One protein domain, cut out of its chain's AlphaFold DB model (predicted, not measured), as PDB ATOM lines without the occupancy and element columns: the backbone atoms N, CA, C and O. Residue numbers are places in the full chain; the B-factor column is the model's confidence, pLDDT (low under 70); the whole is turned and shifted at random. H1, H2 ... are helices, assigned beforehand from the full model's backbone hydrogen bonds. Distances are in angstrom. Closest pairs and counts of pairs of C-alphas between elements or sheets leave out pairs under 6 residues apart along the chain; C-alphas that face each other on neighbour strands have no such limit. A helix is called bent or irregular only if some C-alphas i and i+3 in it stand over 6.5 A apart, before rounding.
ATOM      1  N   THR A   2     221.283 245.277 212.401       80.62
ATOM      2  CA  THR A   2     222.475 245.696 213.154       80.62
ATOM      3  C   THR A   2     222.360 245.200 214.587       80.62
ATOM      4  O   THR A   2     221.391 245.492 215.280       80.62
ATOM      5  N   GLU A   3     223.353 244.442 215.044       88.62
ATOM      6  CA  GLU A   3     223.497 244.029 216.445       88.62
ATOM      7  C   GLU A   3     223.354 245.223 217.407       88.62
ATOM      8  O   GLU A   3     222.711 245.123 218.449       88.62
ATOM      9  N   ALA A   4     223.826 246.398 216.979       89.31
ATOM     10  CA  ALA A   4     223.667 247.667 217.679       89.31
ATOM     11  C   ALA A   4     222.204 248.034 218.011       89.31
ATOM     12  O   ALA A   4     221.951 248.563 219.090       89.31
ATOM     13  N   ALA A   5     221.235 247.764 217.127       87.56
ATOM     14  CA  ALA A   5     219.826 248.076 217.393       87.56
ATOM     15  C   ALA A   5     219.259 247.209 218.529       87.56
ATOM     16  O   ALA A   5     218.608 247.722 219.438       87.56
ATOM     17  N   VAL A   6     219.584 245.913 218.523       90.81
ATOM     18  CA  VAL A   6     219.194 244.974 219.582       90.81
ATOM     19  C   VAL A   6     219.842 245.358 220.913       90.81
ATOM     20  O   VAL A   6     219.170 245.335 221.940       90.81
ATOM     21  N   GLN A   7     221.122 245.749 220.915       91.31
ATOM     22  CA  GLN A   7     221.809 246.160 222.145       91.31
ATOM     23  C   GLN A   7     221.237 247.455 222.738       91.31
ATOM     24  O   GLN A   7     221.049 247.529 223.949       91.31
ATOM     25  N   ARG A   8     220.878 248.443 221.906       90.25
ATOM     26  CA  ARG A   8     220.184 249.654 222.383       90.25
ATOM     27  C   ARG A   8     218.839 249.329 223.027       90.25
ATOM     28  O   ARG A   8     218.562 249.816 224.118       90.25
ATOM     29  N   LEU A   9     218.037 248.462 222.402       90.44
ATOM     30  CA  LEU A   9     216.774 248.014 222.997       90.44
ATOM     31  C   LEU A   9     216.994 247.269 224.312       90.44
ATOM     32  O   LEU A   9     216.265 247.514 225.262       90.44
ATOM     33  N   LYS A  10     218.007 246.400 224.405       91.31
ATOM     34  CA  LYS A  10     218.337 245.713 225.664       91.31
ATOM     35  C   LYS A  10     218.683 246.696 226.778       91.31
ATOM     36  O   LYS A  10     218.187 246.523 227.883       91.31
ATOM     37  N   ALA A  11     219.487 247.717 226.482       90.44
ATOM     38  CA  ALA A  11     219.820 248.762 227.448       90.44
ATOM     39  C   ALA A  11     218.569 249.528 227.908       90.44
ATOM     40  O   ALA A  11     218.435 249.827 229.088       90.44
ATOM     41  N   ARG A  12     217.625 249.782 226.993       88.12
ATOM     42  CA  ARG A  12     216.342 250.417 227.311       88.12
ATOM     43  C   ARG A  12     215.392 249.515 228.097       88.12
ATOM     44  O   ARG A  12     214.587 250.009 228.870       88.12
ATOM     45  N   MET A  13     215.486 248.201 227.920       89.94
ATOM     46  CA  MET A  13     214.686 247.220 228.656       89.94
ATOM     47  C   MET A  13     215.142 247.017 230.110       89.94
ATOM     48  O   MET A  13     214.717 246.061 230.760       89.94
ATOM     49  N   VAL A  14     215.968 247.925 230.631       85.88
ATOM     50  CA  VAL A  14     216.295 248.049 232.049       85.88
ATOM     51  C   VAL A  14     215.489 249.224 232.615       85.88
ATOM     52  O   VAL A  14     215.672 250.345 232.141       85.88
ATOM     53  N   PRO A  15     214.598 248.996 233.597       80.25
ATOM     54  CA  PRO A  15     213.856 250.076 234.241       80.25
ATOM     55  C   PRO A  15     214.790 251.119 234.865       80.25
ATOM     56  O   PRO A  15     215.823 250.760 235.431       80.25
ATOM     57  N   ALA A  16     214.409 252.395 234.789       78.50
ATOM     58  CA  ALA A  16     215.191 253.515 235.305       78.50
ATOM     59  C   ALA A  16     215.309 253.502 236.841       78.50
ATOM     60  O   ALA A  16     216.367 253.837 237.370       78.50
ATOM     61  N   GLU A  17     214.259 253.073 237.550       69.50
ATOM     62  CA  GLU A  17     214.205 253.046 239.019       69.50
ATOM     63  C   GLU A  17     213.636 251.709 239.537       69.50
ATOM     64  O   GLU A  17     212.424 251.484 239.476       69.50
ATOM     65  N   PRO A  18     214.483 250.780 240.021       66.56
ATOM     66  CA  PRO A  18     214.030 249.567 240.695       66.56
ATOM     67  C   PRO A  18     213.942 249.729 242.235       66.56
ATOM     68  O   PRO A  18     214.814 250.365 242.829       66.56
ATOM     69  N   PRO A  19     212.976 249.071 242.911       58.31
ATOM     70  CA  PRO A  19     211.873 248.329 242.315       58.31
ATOM     71  C   PRO A  19     210.768 249.280 241.841       58.31
ATOM     72  O   PRO A  19     210.301 250.130 242.595       58.31
ATOM     73  N   ALA A  20     210.309 249.104 240.606       61.91
ATOM     74  CA  ALA A  20     209.113 249.796 240.145       61.91
ATOM     75  C   ALA A  20     207.871 249.109 240.744       61.91
ATOM     76  O   ALA A  20     207.863 247.885 240.867       61.91
ATOM     77  N   ALA A  21     206.824 249.863 241.103       62.72
ATOM     78  CA  ALA A  21     205.633 249.338 241.794       62.72
ATOM     79  C   ALA A  21     205.024 248.093 241.110       62.72
ATOM     80  O   ALA A  21     204.734 247.093 241.768       62.72
ATOM     81  N   TRP A  22     204.985 248.092 239.774       68.44
ATOM     82  CA  TRP A  22     204.488 246.977 238.965       68.44
ATOM     83  C   TRP A  22     205.302 245.677 239.095       68.44
ATOM     84  O   TRP A  22     204.795 244.595 238.807       68.44
ATOM     85  N   GLN A  23     206.566 245.741 239.531       70.62
ATOM     86  CA  GLN A  23     207.414 244.556 239.722       70.62
ATOM     87  C   GLN A  23     206.991 243.721 240.933       70.62
ATOM     88  O   GLN A  23     207.331 242.543 240.999       70.62
ATOM     89  N   GLY A  24     206.256 244.323 241.874       62.59
ATOM     90  CA  GLY A  24     205.637 243.621 242.995       62.59
ATOM     91  C   GLY A  24     204.272 243.013 242.664       62.59
ATOM     92  O   GLY A  24     203.708 242.324 243.510       62.59
ATOM     93  N   LEU A  25     203.725 243.260 241.465       66.38
ATOM     94  CA  LEU A  25     202.434 242.713 241.063       66.38
ATOM     95  C   LEU A  25     202.594 241.264 240.609       66.38
ATOM     96  O   LEU A  25     203.254 240.965 239.609       66.38
ATOM     97  N   ASP A  26     201.921 240.361 241.319       72.62
ATOM     98  CA  ASP A  26     201.785 238.970 240.907       72.62
ATOM     99  C   ASP A  26     200.907 238.888 239.650       72.62
ATOM    100  O   ASP A  26     199.680 238.760 239.701       72.62
ATOM    101  N   ILE A  27     201.539 238.926 238.474       74.88
ATOM    102  CA  ILE A  27     200.860 238.531 237.241       74.88
ATOM    103  C   ILE A  27     200.635 237.028 237.298       74.88
ATOM    104  O   ILE A  27     201.560 236.225 237.123       74.88
ATOM    105  N   SER A  28     199.373 236.643 237.483       79.12
ATOM    106  CA  SER A  28     198.987 235.242 237.494       79.12
ATOM    107  C   SER A  28     199.419 234.548 236.195       79.12
ATOM    108  O   SER A  28     199.424 235.127 235.100       79.12
ATOM    109  N   TYR A  29     199.740 233.254 236.279       79.44
ATOM    110  CA  TYR A  29     200.054 232.459 235.088       79.44
ATOM    111  C   TYR A  29     198.935 232.542 234.034       79.44
ATOM    112  O   TYR A  29     199.217 232.608 232.834       79.44
ATOM    113  N   ARG A  30     197.673 232.614 234.483       82.06
ATOM    114  CA  ARG A  30     196.484 232.779 233.640       82.06
ATOM    115  C   ARG A  30     196.514 234.089 232.853       82.06
ATOM    116  O   ARG A  30     196.326 234.040 231.638       82.06
ATOM    117  N   ASP A  31     196.782 235.220 233.497       81.81
ATOM    118  CA  ASP A  31     196.825 236.534 232.831       81.81
ATOM    119  C   ASP A  31     197.984 236.606 231.848       81.81
ATOM    120  O   ASP A  31     197.843 237.056 230.715       81.81
ATOM    121  N   SER A  32     199.111 236.020 232.231       80.69
ATOM    122  CA  SER A  32     200.251 235.817 231.353       80.69
ATOM    123  C   SER A  32     199.904 234.983 230.104       80.69
ATOM    124  O   SER A  32     200.338 235.308 228.996       80.69
ATOM    125  N   LEU A  33     199.139 233.893 230.255       82.62
ATOM    126  CA  LEU A  33     198.682 233.076 229.129       82.62
ATOM    127  C   LEU A  33     197.681 233.837 228.256       82.62
ATOM    128  O   LEU A  33     197.769 233.742 227.030       82.62
ATOM    129  N   ARG A  34     196.763 234.599 228.862       82.31
ATOM    130  CA  ARG A  34     195.815 235.469 228.151       82.31
ATOM    131  C   ARG A  34     196.569 236.520 227.337       82.31
ATOM    132  O   ARG A  34     196.360 236.600 226.132       82.31
ATOM    133  N   ALA A  35     197.536 237.205 227.943       83.62
ATOM    134  CA  ALA A  35     198.406 238.164 227.273       83.62
ATOM    135  C   ALA A  35     199.227 237.523 226.146       83.62
ATOM    136  O   ALA A  35     199.348 238.101 225.074       83.62
ATOM    137  N   ASN A  36     199.739 236.301 226.320       80.06
ATOM    138  CA  ASN A  36     200.426 235.575 225.245       80.06
ATOM    139  C   ASN A  36     199.495 235.202 224.081       80.06
ATOM    140  O   ASN A  36     199.934 235.184 222.931       80.06
ATOM    141  N   ARG A  37     198.225 234.881 224.356       79.38
ATOM    142  CA  ARG A  37     197.224 234.638 223.307       79.38
ATOM    143  C   ARG A  37     196.869 235.928 222.577       79.38
ATOM    144  O   ARG A  37     196.861 235.903 221.355       79.38
ATOM    145  N   ALA A  38     196.684 237.032 223.294       76.00
ATOM    146  CA  ALA A  38     196.441 238.357 222.723       76.00
ATOM    147  C   ALA A  38     197.639 238.864 221.903       76.00
ATOM    148  O   ALA A  38     197.495 239.327 220.784       76.00
ATOM    149  N   LEU A  39     198.866 238.662 222.388       71.56
ATOM    150  CA  LEU A  39     200.097 238.923 221.634       71.56
ATOM    151  C   LEU A  39     200.165 238.161 220.315       71.56
ATOM    152  O   LEU A  39     200.777 238.639 219.361       71.56
ATOM    153  N   ARG A  40     199.578 236.961 220.281       65.69
ATOM    154  CA  ARG A  40     199.357 236.253 219.032       65.69
ATOM    155  C   ARG A  40     198.226 236.978 218.284       65.69
ATOM    156  O   ARG A  40     198.495 237.669 217.324       65.69
ATOM    157  N   TRP A  41     196.990 236.933 218.742       54.75
ATOM    158  CA  TRP A  41     195.831 237.302 217.923       54.75
ATOM    159  C   TRP A  41     195.709 238.796 217.561       54.75
ATOM    160  O   TRP A  41     195.319 239.102 216.438       54.75
ATOM    161  N   ASP A  42     196.089 239.711 218.454       53.81
ATOM    162  CA  ASP A  42     195.834 241.157 218.330       53.81
ATOM    163  C   ASP A  42     197.039 241.973 217.839       53.81
ATOM    164  O   ASP A  42     196.889 243.132 217.465       53.81
ATOM    165  N   ASN A  43     198.240 241.383 217.806       53.25
ATOM    166  CA  ASN A  43     199.485 242.088 217.466       53.25
ATOM    167  C   ASN A  43     200.271 241.463 216.298       53.25
ATOM    168  O   ASN A  43     201.406 241.880 216.042       53.25
ATOM    169  N   TRP A  44     199.695 240.488 215.575       56.72
ATOM    170  CA  TRP A  44     200.395 239.733 214.522       56.72
ATOM    171  C   TRP A  44     201.061 240.621 213.461       56.72
ATOM    172  O   TRP A  44     202.199 240.343 213.087       56.72
ATOM    173  N   GLY A  45     200.444 241.737 213.073       58.00
ATOM    174  CA  GLY A  45     201.011 242.693 212.123       58.00
ATOM    175  C   GLY A  45     201.684 243.930 212.732       58.00
ATOM    176  O   GLY A  45     202.580 244.522 212.123       58.00
ATOM    177  N   ALA A  46     201.283 244.325 213.946       62.94
ATOM    178  CA  ALA A  46     201.667 245.601 214.557       62.94
ATOM    179  C   ALA A  46     203.186 245.724 214.756       62.94
ATOM    180  O   ALA A  46     203.774 246.759 214.450       62.94
ATOM    181  N   ARG A  47     203.871 244.643 215.156       69.94
ATOM    182  CA  ARG A  47     205.338 244.675 215.310       69.94
ATOM    183  C   ARG A  47     206.066 245.001 214.000       69.94
ATOM    184  O   ARG A  47     207.021 245.770 214.014       69.94
ATOM    185  N   TYR A  48     205.593 244.486 212.864       63.84
ATOM    186  CA  TYR A  48     206.205 244.745 211.557       63.84
ATOM    187  C   TYR A  48     205.744 246.066 210.950       63.84
ATOM    188  O   TYR A  48     206.544 246.738 210.302       63.84
ATOM    189  N   ALA A  49     204.501 246.483 211.207       68.88
ATOM    190  CA  ALA A  49     204.031 247.831 210.889       68.88
ATOM    191  C   ALA A  49     204.925 248.895 211.544       68.88
ATOM    192  O   ALA A  49     205.249 249.916 210.942       68.88
ATOM    193  N   LEU A  50     205.405 248.608 212.752       79.19
ATOM    194  CA  LEU A  50     206.333 249.456 213.493       79.19
ATOM    195  C   LEU A  50     207.805 249.126 213.212       79.19
ATOM    196  O   LEU A  50     208.697 249.718 213.810       79.19
ATOM    197  N   GLY A  51     208.069 248.203 212.281       83.12
ATOM    198  CA  GLY A  51     209.383 247.850 211.754       83.12
ATOM    199  C   GLY A  51     210.291 247.056 212.698       83.12
ATOM    200  O   GLY A  51     211.506 247.075 212.481       83.12
ATOM    201  N   PHE A  52     209.761 246.442 213.758       86.81
ATOM    202  CA  PHE A  52     210.531 245.540 214.609       86.81
ATOM    203  C   PHE A  52     210.896 244.275 213.835       86.81
ATOM    204  O   PHE A  52     210.048 243.625 213.223       86.81
ATOM    205  N   THR A  53     212.159 243.883 213.920       85.50
ATOM    206  CA  THR A  53     212.589 242.524 213.597       85.50
ATOM    207  C   THR A  53     212.137 241.549 214.684       85.50
ATOM    208  O   THR A  53     211.813 241.943 215.808       85.50
ATOM    209  N   ARG A  54     212.175 240.246 214.388       83.19
ATOM    210  CA  ARG A  54     211.897 239.207 215.386       83.19
ATOM    211  C   ARG A  54     212.793 239.331 216.624       83.19
ATOM    212  O   ARG A  54     212.280 239.265 217.734       83.19
ATOM    213  N   ALA A  55     214.091 239.566 216.428       87.62
ATOM    214  CA  ALA A  55     215.057 239.688 217.519       87.62
ATOM    215  C   ALA A  55     214.808 240.926 218.396       87.62
ATOM    216  O   ALA A  55     214.858 240.830 219.619       87.62
ATOM    217  N   GLU A  56     214.502 242.079 217.793       89.38
ATOM    218  CA  GLU A  56     214.123 243.282 218.547       89.38
ATOM    219  C   GLU A  56     212.816 243.058 219.325       89.38
ATOM    220  O   GLU A  56     212.715 243.434 220.491       89.38
ATOM    221  N   PHE A  57     211.830 242.395 218.712       87.50
ATOM    222  CA  PHE A  57     210.566 242.089 219.378       87.50
ATOM    223  C   PHE A  57     210.736 241.097 220.535       87.50
ATOM    224  O   PHE A  57     210.076 241.237 221.558       87.50
ATOM    225  N   ASP A  58     211.625 240.110 220.404       86.94
ATOM    226  CA  ASP A  58     211.938 239.166 221.482       86.94
ATOM    227  C   ASP A  58     212.498 239.885 222.723       86.94
ATOM    228  O   ASP A  58     212.174 239.491 223.842       86.94
ATOM    229  N   VAL A  59     213.260 240.972 222.534       90.56
ATOM    230  CA  VAL A  59     213.781 241.808 223.631       90.56
ATOM    231  C   VAL A  59     212.663 242.556 224.359       90.56
ATOM    232  O   VAL A  59     212.643 242.560 225.586       90.56
ATOM    233  N   ILE A  60     211.715 243.155 223.632       90.81
ATOM    234  CA  ILE A  60     210.629 243.949 224.240       90.81
ATOM    235  C   ILE A  60     209.400 243.115 224.638       90.81
ATOM    236  O   ILE A  60     208.504 243.608 225.322       90.81
ATOM    237  N   ARG A  61     209.333 241.840 224.232       87.56
ATOM    238  CA  ARG A  61     208.198 240.946 224.509       87.56
ATOM    239  C   ARG A  61     207.805 240.901 225.991       87.56
ATOM    240  O   ARG A  61     206.599 240.908 226.242       87.56
ATOM    241  N   PRO A  62     208.734 240.838 226.970       87.56
ATOM    242  CA  PRO A  62     208.361 240.844 228.382       87.56
ATOM    243  C   PRO A  62     207.554 242.087 228.775       87.56
ATOM    244  O   PRO A  62     206.523 241.940 229.424       87.56
ATOM    245  N   PHE A  63     207.958 243.273 228.308       90.12
ATOM    246  CA  PHE A  63     207.224 244.519 228.541       90.12
ATOM    247  C   PHE A  63     205.835 244.485 227.919       90.12
ATOM    248  O   PHE A  63     204.853 244.719 228.612       90.12
ATOM    249  N   VAL A  64     205.731 244.119 226.635       90.44
ATOM    250  CA  VAL A  64     204.432 244.079 225.943       90.44
ATOM    251  C   VAL A  64     203.485 243.083 226.618       90.44
ATOM    252  O   VAL A  64     202.306 243.370 226.806       90.44
ATOM    253  N   ARG A  65     203.998 241.918 227.032       87.94
ATOM    254  CA  ARG A  65     203.219 240.922 227.780       87.94
ATOM    255  C   ARG A  65     202.745 241.469 229.124       87.94
ATOM    256  O   ARG A  65     201.594 241.231 229.474       87.94
ATOM    257  N   HIS A  66     203.615 242.156 229.863       89.75
ATOM    258  CA  HIS A  66     203.279 242.735 231.161       89.75
ATOM    259  C   HIS A  66     202.221 243.837 231.010       89.75
ATOM    260  O   HIS A  66     201.204 243.794 231.691       89.75
ATOM    261  N   TYR A  67     202.394 244.737 230.037       92.88
ATOM    262  CA  TYR A  67     201.417 245.771 229.695       92.88
ATOM    263  C   TYR A  67     200.036 245.177 229.385       92.88
ATOM    264  O   TYR A  67     199.044 245.574 229.985       92.88
ATOM    265  N   ILE A  68     199.962 244.182 228.493       91.62
ATOM    266  CA  ILE A  68     198.683 243.555 228.117       91.62
ATOM    267  C   ILE A  68     198.044 242.831 229.309       91.62
ATOM    268  O   ILE A  68     196.830 242.872 229.483       91.62
ATOM    269  N   ALA A  69     198.843 242.156 230.136       90.62
ATOM    270  CA  ALA A  69     198.334 241.490 231.328       90.62
ATOM    271  C   ALA A  69     197.744 242.495 232.330       90.62
ATOM    272  O   ALA A  69     196.633 242.273 232.802       90.62
ATOM    273  N   LEU A  70     198.431 243.613 232.588       91.94
ATOM    274  CA  LEU A  70     197.908 244.692 233.428       91.94
ATOM    275  C   LEU A  70     196.651 245.328 232.830       91.94
ATOM    276  O   LEU A  70     195.702 245.567 233.563       91.94
ATOM    277  N   ALA A  71     196.594 245.538 231.511       92.25
ATOM    278  CA  ALA A  71     195.391 246.045 230.850       92.25
ATOM    279  C   ALA A  71     194.189 245.106 231.054       92.25
ATOM    280  O   ALA A  71     193.093 245.565 231.363       92.25
ATOM    281  N   TYR A  72     194.399 243.786 230.984       89.69
ATOM    282  CA  TYR A  72     193.350 242.814 231.299       89.69
ATOM    283  C   TYR A  72     192.961 242.780 232.775       89.69
ATOM    284  O   TYR A  72     191.791 242.557 233.079       89.69
ATOM    285  N   GLN A  73     193.910 242.969 233.692       90.25
ATOM    286  CA  GLN A  73     193.599 243.078 235.117       90.25
ATOM    287  C   GLN A  73     192.829 244.370 235.412       90.25
ATOM    288  O   GLN A  73     191.868 244.338 236.176       90.25
ATOM    289  N   ALA A  74     193.164 245.468 234.729       92.19
ATOM    290  CA  ALA A  74     192.454 246.736 234.833       92.19
ATOM    291  C   ALA A  74     190.986 246.632 234.387       92.19
ATOM    292  O   ALA A  74     190.135 247.344 234.914       92.19
ATOM    293  N   GLU A  75     190.645 245.699 233.486       88.81
ATOM    294  CA  GLU A  75     189.239 245.411 233.166       88.81
ATOM    295  C   GLU A  75     188.423 244.940 234.378       88.81
ATOM    296  O   GLU A  75     187.215 245.176 234.427       88.81
ATOM    297  N   ALA A  76     189.063 244.247 235.323       88.12
ATOM    298  CA  ALA A  76     188.438 243.767 236.551       88.12
ATOM    299  C   ALA A  76     188.568 244.776 237.702       88.12
ATOM    300  O   ALA A  76     187.645 244.899 238.506       88.12
ATOM    301  N   ASP A  77     189.688 245.496 237.763       91.00
ATOM    302  CA  ASP A  77     189.971 246.522 238.763       91.00
ATOM    303  C   ASP A  77     190.502 247.802 238.091       91.00
ATOM    304  O   ASP A  77     191.707 247.930 237.854       91.00
ATOM    305  N   PRO A  78     189.625 248.787 237.810       91.94
ATOM    306  CA  PRO A  78     190.017 250.030 237.149       91.94
ATOM    307  C   PRO A  78     191.085 250.842 237.898       91.94
ATOM    308  O   PRO A  78     191.720 251.704 237.288       91.94
ATOM    309  N   SER A  79     191.320 250.586 239.193       89.38
ATOM    310  CA  SER A  79     192.389 251.260 239.944       89.38
ATOM    311  C   SER A  79     193.790 250.904 239.419       89.38
ATOM    312  O   SER A  79     194.713 251.716 239.518       89.38
ATOM    313  N   LEU A  80     193.931 249.759 238.740       91.88
ATOM    314  CA  LEU A  80     195.188 249.285 238.155       91.88
ATOM    315  C   LEU A  80     195.623 250.050 236.893       91.88
ATOM    316  O   LEU A  80     196.720 249.829 236.384       91.88
ATOM    317  N   VAL A  81     194.832 251.008 236.396       94.81
ATOM    318  CA  VAL A  81     195.294 251.931 235.339       94.81
ATOM    319  C   VAL A  81     196.501 252.762 235.808       94.81
ATOM    320  O   VAL A  81     197.380 253.099 235.006       94.81
ATOM    321  N   GLY A  82     196.605 253.034 237.115       93.38
ATOM    322  CA  GLY A  82     197.796 253.647 237.709       93.38
ATOM    323  C   GLY A  82     199.059 252.801 237.512       93.38
ATOM    324  O   GLY A  82     200.120 253.343 237.205       93.38
ATOM    325  N   GLU A  83     198.934 251.475 237.564       92.75
ATOM    326  CA  GLU A  83     200.052 250.544 237.373       92.75
ATOM    327  C   GLU A  83     200.528 250.491 235.918       92.75
ATOM    328  O   GLU A  83     201.724 250.376 235.660       92.75
ATOM    329  N   LEU A  84     199.629 250.673 234.942       94.19
ATOM    330  CA  LEU A  84     200.023 250.866 233.539       94.19
ATOM    331  C   LEU A  84     200.842 252.150 233.351       94.19
ATOM    332  O   LEU A  84     201.801 252.166 232.574       94.19
ATOM    333  N   SER A  85     200.486 253.214 234.081       94.75
ATOM    334  CA  SER A  85     201.236 254.474 234.064       94.75
ATOM    335  C   SER A  85     202.618 254.289 234.689       94.75
ATOM    336  O   SER A  85     203.612 254.664 234.073       94.75
ATOM    337  N   ALA A  86     202.694 253.639 235.856       92.56
ATOM    338  CA  ALA A  86     203.950 253.319 236.531       92.56
ATOM    339  C   ALA A  86     204.845 252.393 235.689       92.56
ATOM    340  O   ALA A  86     206.062 252.586 235.624       92.56
ATOM    341  N   LEU A  87     204.255 251.415 234.989       92.88
ATOM    342  CA  LEU A  87     204.966 250.574 234.031       92.88
ATOM    343  C   LEU A  87     205.599 251.427 232.933       92.88
ATOM    344  O   LEU A  87     206.809 251.344 232.741       92.88
ATOM    345  N   ALA A  88     204.819 252.246 232.227       94.00
ATOM    346  CA  ALA A  88     205.344 253.087 231.153       94.00
ATOM    347  C   ALA A  88     206.431 254.056 231.653       94.00
ATOM    348  O   ALA A  88     207.473 254.198 231.009       94.00
ATOM    349  N   ASP A  89     206.222 254.676 232.815       93.44
ATOM    350  CA  ASP A  89     207.152 255.641 233.407       93.44
ATOM    351  C   ASP A  89     208.485 255.002 233.803       93.44
ATOM    352  O   ASP A  89     209.545 255.548 233.513       93.44
ATOM    353  N   SER A  90     208.455 253.774 234.332       91.88
ATOM    354  CA  SER A  90     209.675 253.048 234.708       91.88
ATOM    355  C   SER A  90     210.628 252.775 233.534       91.88
ATOM    356  O   SER A  90     211.811 252.538 233.758       91.88
ATOM    357  N   TYR A  91     210.142 252.835 232.289       91.06
ATOM    358  CA  TYR A  91     210.953 252.733 231.066       91.06
ATOM    359  C   TYR A  91     211.143 254.089 230.357       91.06
ATOM    360  O   TYR A  91     211.601 254.131 229.210       91.06
ATOM    361  N   GLY A  92     210.763 255.199 231.001       92.38
ATOM    362  CA  GLY A  92     210.829 256.552 230.445       92.38
ATOM    363  C   GLY A  92     209.907 256.760 229.240       92.38
ATOM    364  O   GLY A  92     210.268 257.469 228.303       92.38
ATOM    365  N   LEU A  93     208.753 256.084 229.209       94.62
ATOM    366  CA  LEU A  93     207.811 256.102 228.079       94.62
ATOM    367  C   LEU A  93     206.554 256.942 228.350       94.62
ATOM    368  O   LEU A  93     205.684 257.021 227.484       94.62
ATOM    369  N   LEU A  94     206.423 257.542 229.536       95.69
ATOM    370  CA  LEU A  94     205.220 258.264 229.946       95.69
ATOM    371  C   LEU A  94     205.204 259.709 229.415       95.69
ATOM    372  O   LEU A  94     205.472 260.669 230.141       95.69
ATOM    373  N   ASP A  95     204.868 259.870 228.134       95.56
ATOM    374  CA  ASP A  95     204.591 261.185 227.543       95.56
ATOM    375  C   ASP A  95     203.138 261.652 227.786       95.56
ATOM    376  O   ASP A  95     202.309 260.937 228.353       95.56
ATOM    377  N   GLU A  96     202.820 262.885 227.380       97.06
ATOM    378  CA  GLU A  96     201.483 263.475 227.558       97.06
ATOM    379  C   GLU A  96     200.370 262.658 226.884       97.06
ATOM    380  O   GLU A  96     199.294 262.487 227.449       97.06
ATOM    381  N   GLN A  97     200.635 262.105 225.701       96.88
ATOM    382  CA  GLN A  97     199.648 261.347 224.934       96.88
ATOM    383  C   GLN A  97     199.461 259.929 225.492       96.88
ATOM    384  O   GLN A  97     198.352 259.401 225.458       96.88
ATOM    385  N   VAL A  98     200.510 259.317 226.055       97.38
ATOM    386  CA  VAL A  98     200.399 258.075 226.832       97.38
ATOM    387  C   VAL A  98     199.545 258.319 228.075       97.38
ATOM    388  O   VAL A  98     198.626 257.542 228.324       97.38
ATOM    389  N   ARG A  99     199.768 259.418 228.815       98.12
ATOM    390  CA  ARG A  99     198.923 259.779 229.971       98.12
ATOM    391  C   ARG A  99     197.465 259.985 229.571       98.12
ATOM    392  O   ARG A  99     196.585 259.431 230.219       98.12
ATOM    393  N   ALA A 100     197.215 260.737 228.499       97.56
ATOM    394  CA  ALA A 100     195.866 260.970 227.992       97.56
ATOM    395  C   ALA A 100     195.181 259.658 227.577       97.56
ATOM    396  O   ALA A 100     194.052 259.400 227.978       97.56
ATOM    397  N   GLY A 101     195.882 258.778 226.858       97.06
ATOM    398  CA  GLY A 101     195.336 257.480 226.470       97.06
ATOM    399  C   GLY A 101     195.056 256.552 227.660       97.06
ATOM    400  O   GLY A 101     194.049 255.850 227.666       97.06
ATOM    401  N   LEU A 102     195.891 256.562 228.701       97.50
ATOM    402  CA  LEU A 102     195.610 255.805 229.926       97.50
ATOM    403  C   LEU A 102     194.433 256.406 230.713       97.50
ATOM    404  O   LEU A 102     193.640 255.658 231.282       97.50
ATOM    405  N   ALA A 103     194.261 257.729 230.693       97.56
ATOM    406  CA  ALA A 103     193.079 258.380 231.251       97.56
ATOM    407  C   ALA A 103     191.798 257.997 230.488       97.56
ATOM    408  O   ALA A 103     190.802 257.663 231.129       97.56
ATOM    409  N   ASP A 104     191.837 257.951 229.149       97.19
ATOM    410  CA  ASP A 104     190.737 257.439 228.318       97.19
ATOM    411  C   ASP A 104     190.398 255.985 228.699       97.19
ATOM    412  O   ASP A 104     189.231 255.647 228.885       97.19
ATOM    413  N   LEU A 105     191.405 255.121 228.884       96.56
ATOM    414  CA  LEU A 105     191.187 253.736 229.323       96.56
ATOM    415  C   LEU A 105     190.471 253.684 230.682       96.56
ATOM    416  O   LEU A 105     189.471 252.981 230.827       96.56
ATOM    417  N   GLY A 106     190.943 254.453 231.667       97.19
ATOM    418  CA  GLY A 106     190.286 254.558 232.972       97.19
ATOM    419  C   GLY A 106     188.844 255.057 232.861       97.19
ATOM    420  O   GLY A 106     187.941 254.486 233.476       97.19
ATOM    421  N   HIS A 107     188.602 256.063 232.017       96.50
ATOM    422  CA  HIS A 107     187.264 256.573 231.731       96.50
ATOM    423  C   HIS A 107     186.350 255.491 231.137       96.50
ATOM    424  O   HIS A 107     185.227 255.311 231.616       96.50
ATOM    425  N   ALA A 108     186.827 254.716 230.157       96.38
ATOM    426  CA  ALA A 108     186.072 253.613 229.561       96.38
ATOM    427  C   ALA A 108     185.691 252.550 230.600       96.38
ATOM    428  O   ALA A 108     184.547 252.095 230.640       96.38
ATOM    429  N   LEU A 109     186.640 252.160 231.452       95.44
ATOM    430  CA  LEU A 109     186.445 251.133 232.474       95.44
ATOM    431  C   LEU A 109     185.432 251.566 233.540       95.44
ATOM    432  O   LEU A 109     184.498 250.819 233.843       95.44
ATOM    433  N   LEU A 110     185.547 252.798 234.042       95.12
ATOM    434  CA  LEU A 110     184.585 253.368 234.989       95.12
ATOM    435  C   LEU A 110     183.197 253.538 234.357       95.12
ATOM    436  O   LEU A 110     182.187 253.246 234.992       95.12
ATOM    437  N   THR A 111     183.134 253.962 233.094       95.31
ATOM    438  CA  THR A 111     181.875 254.099 232.347       95.31
ATOM    439  C   THR A 111     181.174 252.750 232.192       95.31
ATOM    440  O   THR A 111     179.981 252.647 232.478       95.31
ATOM    441  N   ARG A 112     181.909 251.691 231.815       93.38
ATOM    442  CA  ARG A 112     181.384 250.313 231.740       93.38
ATOM    443  C   ARG A 112     180.796 249.866 233.069       93.38
ATOM    444  O   ARG A 112     179.714 249.285 233.091       93.38
ATOM    445  N   ASP A 113     181.501 250.134 234.159       92.31
ATOM    446  CA  ASP A 113     181.061 249.713 235.478       92.31
ATOM    447  C   ASP A 113     179.810 250.472 235.948       92.31
ATOM    448  O   ASP A 113     178.863 249.855 236.428       92.31
ATOM    449  N   ARG A 114     179.731 251.786 235.699       94.00
ATOM    450  CA  ARG A 114     178.519 252.582 235.966       94.00
ATOM    451  C   ARG A 114     177.314 252.105 235.155       94.00
ATOM    452  O   ARG A 114     176.215 252.034 235.698       94.00
ATOM    453  N   ILE A 115     177.507 251.747 233.883       92.75
ATOM    454  CA  ILE A 115     176.446 251.153 233.047       92.75
ATOM    455  C   ILE A 115     175.991 249.822 233.648       92.75
ATOM    456  O   ILE A 115     174.795 249.606 233.824       92.75
ATOM    457  N   ARG A 116     176.938 248.947 234.011       88.88
ATOM    458  CA  ARG A 116     176.640 247.649 234.635       88.88
ATOM    459  C   ARG A 116     175.848 247.806 235.932       88.88
ATOM    460  O   ARG A 116     174.929 247.034 236.171       88.88
ATOM    461  N   ARG A 117     176.172 248.816 236.741       90.38
ATOM    462  CA  ARG A 117     175.474 249.136 237.994       90.38
ATOM    463  C   ARG A 117     174.152 249.889 237.798       90.38
ATOM    464  O   ARG A 117     173.472 250.183 238.775       90.38
ATOM    465  N   GLY A 118     173.775 250.219 236.559       90.50
ATOM    466  CA  GLY A 118     172.575 251.008 236.260       90.50
ATOM    467  C   GLY A 118     172.675 252.482 236.678       90.50
ATOM    468  O   GLY A 118     171.673 253.191 236.680       90.50
ATOM    469  N   GLU A 119     173.875 252.958 237.017       94.44
ATOM    470  CA  GLU A 119     174.164 254.337 237.439       94.44
ATOM    471  C   GLU A 119     174.322 255.301 236.248       94.44
ATOM    472  O   GLU A 119     174.413 256.519 236.427       94.44
ATOM    473  N   LEU A 120     174.410 254.764 235.028       94.50
ATOM    474  CA  LEU A 120     174.523 255.525 233.790       94.50
ATOM    475  C   LEU A 120     173.586 254.942 232.728       94.50
ATOM    476  O   LEU A 120     173.706 253.775 232.355       94.50
ATOM    477  N   ALA A 121     172.668 255.771 232.234       92.81
ATOM    478  CA  ALA A 121     171.810 255.415 231.114       92.81
ATOM    479  C   ALA A 121     172.624 255.340 229.816       92.81
ATOM    480  O   ALA A 121     173.531 256.137 229.586       92.81
ATOM    481  N   VAL A 122     172.281 254.380 228.960       93.88
ATOM    482  CA  VAL A 122     172.966 254.169 227.687       93.88
ATOM    483  C   VAL A 122     172.272 254.975 226.596       93.88
ATOM    484  O   VAL A 122     171.152 254.653 226.201       93.88
ATOM    485  N   ASP A 123     172.958 255.989 226.080       91.25
ATOM    486  CA  ASP A 123     172.547 256.753 224.905       91.25
ATOM    487  C   ASP A 123     173.619 256.721 223.796       91.25
ATOM    488  O   ASP A 123     174.644 256.040 223.896       91.25
ATOM    489  N   GLU A 124     173.367 257.430 222.695       87.12
ATOM    490  CA  GLU A 124     174.268 257.463 221.538       87.12
ATOM    491  C   GLU A 124     175.626 258.114 221.850       87.12
ATOM    492  O   GLU A 124     176.649 257.701 221.288       87.12
ATOM    493  N   GLN A 125     175.662 259.090 222.761       90.19
ATOM    494  CA  GLN A 125     176.901 259.738 223.176       90.19
ATOM    495  C   GLN A 125     177.747 258.772 224.009       90.19
ATOM    496  O   GLN A 125     178.914 258.560 223.678       90.19
ATOM    497  N   VAL A 126     177.144 258.106 224.997       93.38
ATOM    498  CA  VAL A 126     177.811 257.098 225.836       93.38
ATOM    499  C   VAL A 126     178.383 255.968 224.983       93.38
ATOM    500  O   VAL A 126     179.538 255.585 225.158       93.38
ATOM    501  N   VAL A 127     177.621 255.452 224.011       89.50
ATOM    502  CA  VAL A 127     178.113 254.427 223.073       89.50
ATOM    503  C   VAL A 127     179.308 254.946 222.267       89.50
ATOM    504  O   VAL A 127     180.300 254.232 222.087       89.50
ATOM    505  N   THR A 128     179.241 256.182 221.771       88.38
ATOM    506  CA  THR A 128     180.301 256.776 220.947       88.38
ATOM    507  C   THR A 128     181.591 256.988 221.737       88.38
ATOM    508  O   THR A 128     182.662 256.616 221.255       88.38
ATOM    509  N   GLU A 129     181.499 257.554 222.938       92.56
ATOM    510  CA  GLU A 129     182.641 257.794 223.824       92.56
ATOM    511  C   GLU A 129     183.248 256.475 224.297       92.56
ATOM    512  O   GLU A 129     184.439 256.240 224.108       92.56
ATOM    513  N   LEU A 130     182.420 255.552 224.793       93.94
ATOM    514  CA  LEU A 130     182.907 254.278 225.306       93.94
ATOM    515  C   LEU A 130     183.608 253.448 224.226       93.94
ATOM    516  O   LEU A 130     184.656 252.863 224.473       93.94
ATOM    517  N   THR A 131     183.067 253.405 223.008       90.38
ATOM    518  CA  THR A 131     183.705 252.667 221.903       90.38
ATOM    519  C   THR A 131     184.973 253.330 221.372       90.38
ATOM    520  O   THR A 131     185.782 252.656 220.736       90.38
ATOM    521  N   ARG A 132     185.148 254.641 221.573       92.12
ATOM    522  CA  ARG A 132     186.403 255.344 221.278       92.12
ATOM    523  C   ARG A 132     187.446 255.036 222.351       92.12
ATOM    524  O   ARG A 132     188.588 254.733 222.022       92.12
ATOM    525  N   ASP A 133     187.044 255.084 223.613       95.44
ATOM    526  CA  ASP A 133     187.955 254.981 224.749       95.44
ATOM    527  C   ASP A 133     188.326 253.520 225.065       95.44
ATOM    528  O   ASP A 133     189.425 253.251 225.539       95.44
ATOM    529  N   ARG A 134     187.472 252.542 224.725       92.19
ATOM    530  CA  ARG A 134     187.737 251.108 224.967       92.19
ATOM    531  C   ARG A 134     188.983 250.589 224.252       92.19
ATOM    532  O   ARG A 134     189.630 249.693 224.769       92.19
ATOM    533  N   ILE A 135     189.337 251.164 223.104       91.94
ATOM    534  CA  ILE A 135     190.549 250.792 222.358       91.94
ATOM    535  C   ILE A 135     191.796 251.571 222.815       91.94
ATOM    536  O   ILE A 135     192.830 251.550 222.140       91.94
ATOM    537  N   ALA A 136     191.701 252.357 223.893       94.06
ATOM    538  CA  ALA A 136     192.792 253.212 224.337       94.06
ATOM    539  C   ALA A 136     194.037 252.421 224.748       94.06
ATOM    540  O   ALA A 136     195.145 252.866 224.459       94.06
ATOM    541  N   ASP A 137     193.878 251.224 225.305       92.81
ATOM    542  CA  ASP A 137     194.981 250.318 225.616       92.81
ATOM    543  C   ASP A 137     195.792 249.938 224.361       92.81
ATOM    544  O   ASP A 137     197.024 249.995 224.388       92.81
ATOM    545  N   HIS A 138     195.124 249.646 223.239       91.00
ATOM    546  CA  HIS A 138     195.755 249.372 221.949       91.00
ATOM    547  C   HIS A 138     196.423 250.619 221.357       91.00
ATOM    548  O   HIS A 138     197.523 250.522 220.799       91.00
ATOM    549  N   ARG A 139     195.791 251.797 221.469       91.56
ATOM    550  CA  ARG A 139     196.369 253.074 221.002       91.56
ATOM    551  C   ARG A 139     197.645 253.409 221.771       91.56
ATOM    552  O   ARG A 139     198.681 253.672 221.156       91.56
ATOM    553  N   VAL A 140     197.585 253.316 223.098       95.12
ATOM    554  CA  VAL A 140     198.730 253.520 223.987       95.12
ATOM    555  C   VAL A 140     199.817 252.496 223.683       95.12
ATOM    556  O   VAL A 140     200.961 252.894 223.487       95.12
ATOM    557  N   LEU A 141     199.489 251.208 223.530       94.06
ATOM    558  CA  LEU A 141     200.489 250.192 223.202       94.06
ATOM    559  C   LEU A 141     201.219 250.499 221.888       94.06
ATOM    560  O   LEU A 141     202.445 250.441 221.842       94.06
ATOM    561  N   ASN A 142     200.500 250.876 220.826       92.31
ATOM    562  CA  ASN A 142     201.133 251.242 219.556       92.31
ATOM    563  C   ASN A 142     202.067 252.453 219.702       92.31
ATOM    564  O   ASN A 142     203.140 252.475 219.097       92.31
ATOM    565  N   ARG A 143     201.700 253.436 220.531       94.69
ATOM    566  CA  ARG A 143     202.564 254.581 220.843       94.69
ATOM    567  C   ARG A 143     203.800 254.169 221.641       94.69
ATOM    568  O   ARG A 143     204.910 254.526 221.256       94.69
ATOM    569  N   LEU A 144     203.631 253.367 222.693       94.69
ATOM    570  CA  LEU A 144     204.734 252.832 223.498       94.69
ATOM    571  C   LEU A 144     205.741 252.074 222.627       94.69
ATOM    572  O   LEU A 144     206.945 252.194 222.826       94.69
ATOM    573  N   LEU A 145     205.264 251.346 221.616       93.00
ATOM    574  CA  LEU A 145     206.115 250.648 220.659       93.00
ATOM    575  C   LEU A 145     206.939 251.601 219.766       93.00
ATOM    576  O   LEU A 145     208.083 251.271 219.466       93.00
ATOM    577  N   TYR A 146     206.428 252.778 219.380       93.19
ATOM    578  CA  TYR A 146     207.250 253.817 218.731       93.19
ATOM    579  C   TYR A 146     208.316 254.365 219.681       93.19
ATOM    580  O   TYR A 146     209.496 254.422 219.325       93.19
ATOM    581  N   LEU A 147     207.900 254.718 220.901       93.81
ATOM    582  CA  LEU A 147     208.776 255.302 221.914       93.81
ATOM    583  C   LEU A 147     209.911 254.345 222.289       93.81
ATOM    584  O   LEU A 147     211.063 254.764 222.320       93.81
ATOM    585  N   LEU A 148     209.628 253.051 222.459       91.81
ATOM    586  CA  LEU A 148     210.631 252.013 222.724       91.81
ATOM    587  C   LEU A 148     211.723 251.932 221.649       91.81
ATOM    588  O   LEU A 148     212.841 251.527 221.958       91.81
ATOM    589  N   ARG A 149     211.427 252.305 220.396       89.25
ATOM    590  CA  ARG A 149     212.403 252.307 219.293       89.25
ATOM    591  C   ARG A 149     213.169 253.614 219.131       89.25
ATOM    592  O   ARG A 149     213.952 253.703 218.185       89.25
ATOM    593  N   ASP A 150     212.920 254.617 219.972       89.75
ATOM    594  CA  ASP A 150     213.397 255.988 219.750       89.75
ATOM    595  C   ASP A 150     212.980 256.538 218.376       89.75
ATOM    596  O   ASP A 150     213.726 257.256 217.708       89.75
ATOM    597  N   GLN A 151     211.785 256.162 217.916       90.00
ATOM    598  CA  GLN A 151     211.233 256.660 216.662       90.00
ATOM    599  C   GLN A 151     210.205 257.757 216.939       90.00
ATOM    600  O   GLN A 151     209.394 257.606 217.856       90.00
TER     601      GLN A 151
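Overview. This is residues 2 to 151 of the 285 residues of an uncharacterized protein of Crossiella cryophila (UniProt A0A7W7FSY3). Look for a bundle of four helices, H5, H6, H7 and H9, running up and down, each against the one before it in the chain, with H3 crossing over H5. At one end H1 packs on the first part of H5; at the other, H7 runs on past the bundle and H8 folds back from its tip, the two making a V, while the small H2 packs on H6. The printed part has 150 residues, with nine named helices, H1 to H9 in order, and no named strand: the class is all helix. It is compact, with a radius of gyration of the C-alphas of 16.1 A, yet elongated, spanning 55 by 32 by 30 A.

Along the chain. Find C-alpha 3 at (223.497, 244.029, 216.445), where H1 begins; it runs to residue 12. H2 is residues 21 to 24, H3 residues 29 to 41, 18.3 A long, and H4 residues 46 to 49. H5, residues 54 to 74, covers 28.5 A from C-alpha 54 at (211.897, 239.207, 215.386); it is irregular, with C-alphas 59 and 62 7.3 A apart, and has a kink of 51 degrees near residue 61. Then come H6, residues 78 to 90, 20.0 A, and H7, residues 96 to 116, 30.3 A. H8 is residues 124 to 133; H9, residues 136 to 148, 18.0 A, ends at C-alpha 148, (210.631, 252.013, 222.724).

Arrangement. Begin at the hub, H5, which touches four helices. With residues 67 to 74 alone it touches H6, a helical hairpin at a shallow tilt of 28 degrees; the closest C-alphas, of Ala 74 and Leu 80, are 5.0 A apart. H6 and H7 form the next hairpin, at 14 degrees, closest at the C-alphas of Pro 78 and Leu 109, 6.0 A. H7 touches H9 with residues 97 to 105 alone, at the C-alphas of Leu 105 and Ala 136, 5.3 A. H5 and H9 only just touch, with 3 pairs of C-alphas within 8 A, the closest those of Ala 71 and Asp 137, 6.8 A. Outward, H3 touches H5 at a steep tilt of 59 degrees, the C-alphas of Ala 35 and Ala 69 being 5.2 A apart. H1 touches residues 55 to 60 of H5 alone, the C-alphas of Val 6 and Glu 56 at 5.4 A. H2 touches H6, Trp 22 to Glu 83, 5.9 A between C-alphas. H8 touches H7 at a steep tilt of 47 degrees, Asp 104 to Asp 133, 5.1 A between C-alphas. H4 touches no helix; it is near H5 and H9. Every O i to N i+4 pair is within hydrogen-bond range in H1, H3, H7, H8 and H9, against 15 of 17 in H5 and 7 of 9 in H6; H2 and H4 are too short for such a pair.

Size, cuts and confidence. Look to the C-alphas of Thr 2 and Gly 118 for the two farthest apart, 55.2 A. The printed part has no cut and no long link. The mean pLDDT of the printed part is 86.7; it is under 70 in residues 17 to 22, 24 to 25 and 40 to 49.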